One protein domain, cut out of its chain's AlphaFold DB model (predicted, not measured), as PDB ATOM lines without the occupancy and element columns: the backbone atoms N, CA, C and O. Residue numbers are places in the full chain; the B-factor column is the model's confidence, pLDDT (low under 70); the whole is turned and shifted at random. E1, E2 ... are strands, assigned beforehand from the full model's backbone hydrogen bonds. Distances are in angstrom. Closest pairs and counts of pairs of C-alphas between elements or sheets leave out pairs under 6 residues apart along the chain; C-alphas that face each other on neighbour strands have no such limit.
ATOM      1  N   LYS A   2     201.058 182.690 155.516       50.12
ATOM      2  CA  LYS A   2     200.465 181.632 156.353       50.12
ATOM      3  C   LYS A   2     199.605 180.736 155.450       50.12
ATOM      4  O   LYS A   2     198.859 181.289 154.642       50.12
ATOM      5  N   PRO A   3     199.707 179.398 155.529       57.09
ATOM      6  CA  PRO A   3     198.810 178.523 154.785       57.09
ATOM      7  C   PRO A   3     197.375 178.764 155.265       57.09
ATOM      8  O   PRO A   3     197.122 178.791 156.469       57.09
ATOM      9  N   ILE A   4     196.453 178.980 154.325       56.41
ATOM     10  CA  ILE A   4     195.026 179.123 154.618       56.41
ATOM     11  C   ILE A   4     194.548 177.749 155.091       56.41
ATOM     12  O   ILE A   4     194.385 176.836 154.282       56.41
ATOM     13  N   ARG A   5     194.403 177.573 156.408       51.19
ATOM     14  CA  ARG A   5     193.824 176.356 156.977       51.19
ATOM     15  C   ARG A   5     192.315 176.420 156.774       51.19
ATOM     16  O   ARG A   5     191.669 177.320 157.306       51.19
ATOM     17  N   SER A   6     191.768 175.496 155.985       53.94
ATOM     18  CA  SER A   6     190.329 175.230 156.016       53.94
ATOM     19  C   SER A   6     189.941 174.777 157.424       53.94
ATOM     20  O   SER A   6     190.756 174.179 158.131       53.94
ATOM     21  N   ARG A   7     188.693 175.040 157.808       54.47
ATOM     22  CA  ARG A   7     188.103 174.759 159.123       54.47
ATOM     23  C   ARG A   7     188.198 173.277 159.552       54.47
ATOM     24  O   ARG A   7     188.060 172.993 160.733       54.47
ATOM     25  N   ASP A   8     188.519 172.381 158.614       60.88
ATOM     26  CA  ASP A   8     188.638 170.925 158.797       60.88
ATOM     27  C   ASP A   8     190.084 170.377 158.686       60.88
ATOM     28  O   ASP A   8     190.279 169.213 158.338       60.88
ATOM     29  N   ASP A   9     191.119 171.211 158.873       64.75
ATOM     30  CA  ASP A   9     192.543 170.868 158.632       64.75
ATOM     31  C   ASP A   9     192.841 170.366 157.198       64.75
ATOM     32  O   ASP A   9     193.880 169.767 156.894       64.75
ATOM     33  N   LEU A  10     191.932 170.657 156.266       71.25
ATOM     34  CA  LEU A  10     192.081 170.329 154.858       71.25
ATOM     35  C   LEU A  10     192.863 171.433 154.137       71.25
ATOM     36  O   LEU A  10     192.522 172.615 154.186       71.25
ATOM     37  N   THR A  11     193.910 171.034 153.423       79.50
ATOM     38  CA  THR A  11     194.660 171.894 152.502       79.50
ATOM     39  C   THR A  11     194.187 171.618 151.079       79.50
ATOM     40  O   THR A  11     193.939 170.472 150.707       79.50
ATOM     41  N   ARG A  12     194.041 172.655 150.253       81.94
ATOM     42  CA  ARG A  12     193.677 172.487 148.841       81.94
ATOM     43  C   ARG A  12     194.932 172.228 148.005       81.94
ATOM     44  O   ARG A  12     195.866 173.022 148.049       81.94
ATOM     45  N   CYS A  13     194.951 171.144 147.229       82.88
ATOM     46  CA  CYS A  13     196.028 170.885 146.272       82.88
ATOM     47  C   CYS A  13     196.007 171.939 145.154       82.88
ATOM     48  O   CYS A  13     194.957 172.184 144.566       82.88
ATOM     49  N   VAL A  14     197.149 172.542 144.823       80.81
ATOM     50  CA  VAL A  14     197.227 173.561 143.759       80.81
ATOM     51  C   VAL A  14     197.006 172.943 142.375       80.81
ATOM     52  O   VAL A  14     196.346 173.548 141.535       80.81
ATOM     53  N   SER A  15     197.475 171.713 142.161       82.88
ATOM     54  CA  SER A  15     197.436 171.053 140.854       82.88
ATOM     55  C   SER A  15     196.042 170.525 140.497       82.88
ATOM     56  O   SER A  15     195.526 170.836 139.431       82.88
ATOM     57  N   CYS A  16     195.388 169.765 141.387       85.75
ATOM     58  CA  CYS A  16     194.066 169.174 141.109       85.75
ATOM     59  C   CYS A  16     192.903 169.831 141.868       85.75
ATOM     60  O   CYS A  16     191.757 169.406 141.733       85.75
ATOM     61  N   ARG A  17     193.173 170.850 142.696       86.06
ATOM     62  CA  ARG A  17     192.174 171.617 143.468       86.06
ATOM     63  C   ARG A  17     191.337 170.814 144.467       86.06
ATOM     64  O   ARG A  17     190.413 171.386 145.050       86.06
ATOM     65  N   ARG A  18     191.663 169.540 144.703       85.12
ATOM     66  CA  ARG A  18     191.008 168.677 145.694       85.12
ATOM     67  C   ARG A  18     191.456 169.043 147.111       85.12
ATOM     68  O   ARG A  18     192.598 169.457 147.318       85.12
ATOM     69  N   HIS A  19     190.560 168.882 148.079       86.62
ATOM     70  CA  HIS A  19     190.889 169.016 149.495       86.62
ATOM     71  C   HIS A  19     191.565 167.742 149.998       86.62
ATOM     72  O   HIS A  19     191.072 166.639 149.765       86.62
ATOM     73  N   VAL A  20     192.703 167.902 150.668       82.88
ATOM     74  CA  VAL A  20     193.518 166.810 151.204       82.88
ATOM     75  C   VAL A  20     193.910 167.114 152.643       82.88
ATOM     76  O   VAL A  20     194.121 168.271 153.006       82.88
ATOM     77  N   ARG A  21     194.044 166.077 153.470       80.38
ATOM     78  CA  ARG A  21     194.647 166.226 154.799       80.38
ATOM     79  C   ARG A  21     196.149 166.388 154.621       80.38
ATOM     80  O   ARG A  21     196.808 165.486 154.106       80.38
ATOM     81  N   ALA A  22     196.677 167.545 154.999       71.56
ATOM     82  CA  ALA A  22     198.117 167.741 155.015       71.56
ATOM     83  C   ALA A  22     198.718 166.999 156.215       71.56
ATOM     84  O   ALA A  22     198.139 167.010 157.303       71.56
ATOM     85  N   ALA A  23     199.882 166.369 156.040       68.69
ATOM     86  CA  ALA A  23     200.630 165.846 157.176       68.69
ATOM     87  C   ALA A  23     201.142 167.009 158.046       68.69
ATOM     88  O   ALA A  23     201.156 168.166 157.614       68.69
ATOM     89  N   ALA A  24     201.650 166.703 159.246       68.38
ATOM     90  CA  ALA A  24     202.220 167.695 160.168       68.38
ATOM     91  C   ALA A  24     203.250 168.633 159.499       68.38
ATOM     92  O   ALA A  24     203.414 169.782 159.908       68.38
ATOM     93  N   ARG A  25     203.920 168.152 158.441       64.38
ATOM     94  CA  ARG A  25     204.763 168.948 157.545       64.38
ATOM     95  C   ARG A  25     204.186 168.923 156.120       64.38
ATOM     96  O   ARG A  25     204.433 167.962 155.387       64.38
ATOM     97  N   PRO A  26     203.474 169.978 155.682       65.19
ATOM     98  CA  PRO A  26     202.824 170.009 154.369       65.19
ATOM     99  C   PRO A  26     203.824 170.029 153.202       65.19
ATOM    100  O   PRO A  26     203.471 169.678 152.081       65.19
ATOM    101  N   SER A  27     205.087 170.399 153.454       62.81
ATOM    102  CA  SER A  27     206.163 170.441 152.451       62.81
ATOM    103  C   SER A  27     206.612 169.065 151.964       62.81
ATOM    104  O   SER A  27     207.259 168.977 150.929       62.81
ATOM    105  N   LEU A  28     206.270 168.011 152.705       66.44
ATOM    106  CA  LEU A  28     206.574 166.617 152.381       66.44
ATOM    107  C   LEU A  28     205.308 165.822 152.041       66.44
ATOM    108  O   LEU A  28     205.368 164.611 151.862       66.44
ATOM    109  N   THR A  29     204.145 166.480 152.012       70.50
ATOM    110  CA  THR A  29     202.884 165.801 151.723       70.50
ATOM    111  C   THR A  29     202.606 165.866 150.222       70.50
ATOM    112  O   THR A  29     202.419 166.950 149.663       70.50
ATOM    113  N   GLY A  30     202.571 164.700 149.576       81.06
ATOM    114  CA  GLY A  30     202.066 164.539 148.215       81.06
ATOM    115  C   GLY A  30     200.538 164.475 148.195       81.06
ATOM    116  O   GLY A  30     199.905 163.979 149.129       81.06
ATOM    117  N   CYS A  31     199.928 164.980 147.128       84.56
ATOM    118  CA  CYS A  31     198.500 164.840 146.891       84.56
ATOM    119  C   CYS A  31     198.181 163.385 146.499       84.56
ATOM    120  O   CYS A  31     198.675 162.932 145.468       84.56
ATOM    121  N   PRO A  32     197.310 162.659 147.222       84.69
ATOM    122  CA  PRO A  32     196.969 161.270 146.899       84.69
ATOM    123  C   PRO A  32     196.153 161.123 145.606       84.69
ATOM    124  O   PRO A  32     195.992 160.018 145.105       84.69
ATOM    125  N   PHE A  33     195.621 162.223 145.065       85.88
ATOM    126  CA  PHE A  33     194.800 162.206 143.855       85.88
ATOM    127  C   PHE A  33     195.617 162.400 142.574       85.88
ATOM    128  O   PHE A  33     195.289 161.813 141.552       85.88
ATOM    129  N   CYS A  34     196.645 163.252 142.607       86.50
ATOM    130  CA  CYS A  34     197.429 163.610 141.416       86.50
ATOM    131  C   CYS A  34     198.946 163.461 141.590       86.50
ATOM    132  O   CYS A  34     199.688 163.775 140.667       86.50
ATOM    133  N   GLY A  35     199.425 163.052 142.768       83.81
ATOM    134  CA  GLY A  35     200.849 162.874 143.068       83.81
ATOM    135  C   GLY A  35     201.645 164.167 143.295       83.81
ATOM    136  O   GLY A  35     202.802 164.100 143.698       83.81
ATOM    137  N   ALA A  36     201.058 165.349 143.083       81.62
ATOM    138  CA  ALA A  36     201.774 166.621 143.204       81.62
ATOM    139  C   ALA A  36     202.082 167.010 144.662       81.62
ATOM    140  O   ALA A  36     201.246 166.842 145.551       81.62
ATOM    141  N   ASN A  37     203.258 167.599 144.905       80.88
ATOM    142  CA  ASN A  37     203.641 168.140 146.214       80.88
ATOM    143  C   ASN A  37     202.850 169.415 146.542       80.88
ATOM    144  O   ASN A  37     202.787 170.337 145.730       80.88
ATOM    145  N   LEU A  38     202.293 169.513 147.755       73.88
ATOM    146  CA  LEU A  38     201.373 170.605 148.111       73.88
ATOM    147  C   LEU A  38     202.010 172.007 148.176       73.88
ATOM    148  O   LEU A  38     201.284 172.991 148.056       73.88
ATOM    149  N   LEU A  39     203.333 172.126 148.352       67.56
ATOM    150  CA  LEU A  39     204.025 173.425 148.443       67.56
ATOM    151  C   LEU A  39     204.907 173.794 147.246       67.56
ATOM    152  O   LEU A  39     205.282 174.968 147.145       67.56
ATOM    153  N   SER A  40     205.231 172.859 146.346       57.53
ATOM    154  CA  SER A  40     206.219 173.118 145.286       57.53
ATOM    155  C   SER A  40     205.758 174.179 144.278       57.53
ATOM    156  O   SER A  40     206.589 174.939 143.793       57.53
ATOM    157  N   ASP A  41     204.446 174.340 144.075       53.88
ATOM    158  CA  ASP A  41     203.888 175.312 143.117       53.88
ATOM    159  C   ASP A  41     203.423 176.639 143.739       53.88
ATOM    160  O   ASP A  41     202.950 177.540 143.043       53.88
ATOM    161  N   SER A  42     203.592 176.825 145.053       53.50
ATOM    162  CA  SER A  42     203.159 178.064 145.724       53.50
ATOM    163  C   SER A  42     203.965 179.306 145.312       53.50
ATOM    164  O   SER A  42     203.497 180.429 145.504       53.50
ATOM    165  N   ARG A  43     205.142 179.129 144.689       52.28
ATOM    166  CA  ARG A  43     205.941 180.239 144.138       52.28
ATOM    167  C   ARG A  43     205.435 180.760 142.792       52.28
ATOM    168  O   ARG A  43     205.862 181.835 142.383       52.28
ATOM    169  N   VAL A  44     204.512 180.060 142.126       52.31
ATOM    170  CA  VAL A  44     203.964 180.497 140.827       52.31
ATOM    171  C   VAL A  44     202.736 181.407 141.007       52.31
ATOM    172  O   VAL A  44     202.394 182.176 140.113       52.31
ATOM    173  N   TRP A  45     202.113 181.425 142.194       48.06
ATOM    174  CA  TRP A  45     200.927 182.259 142.455       48.06
ATOM    175  C   TRP A  45     201.250 183.747 142.707       48.06
ATOM    176  O   TRP A  45     200.357 184.587 142.693       48.06
TER     177      TRP A  45
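This is residues 2 to 45 of the 139 residues of an uncharacterized protein of Sandaracinaceae bacterium (UniProt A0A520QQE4). This domain has little regular structure: a small hairpin of two short strands, E1 and E2, with a long winding stretch of loops, residues 22 to 45, making up much of the rest. Of the 44 residues printed, 6 are in the two named strands, E1 then E2, an antiparallel sheet; there is no named helix, and the class is all strand. The whole is compact, with a radius of gyration of the C-alphas of 9.5 A, and spans 24 by 22 by 18 A.

E1, residues 10 to 12, and E2, residues 19 to 21, form a hairpin, antiparallel at 133 degrees between directions. The C-alphas of Arg 12 and His 19 face each other at 4.5 A. N 11 and O 20 are within hydrogen-bond range at 2.8 A, as are N 20 and O 11 at 2.9 A.

E1 runs 6.6 A from C-alpha 10 at (192.081, 170.329, 154.858). E2 runs 7.1 A, ending with C-alpha 21 at (194.647, 166.226, 154.799).

The C-alphas farthest apart, of Asp 8 and Val 44, are 25.5 A apart. The printed part has no cut, and the link from E1 to E2 is short. Mean pLDDT of the printed part is 70.5; residues 2 to 9, 23 to 28 and 39 to 45 are under 70.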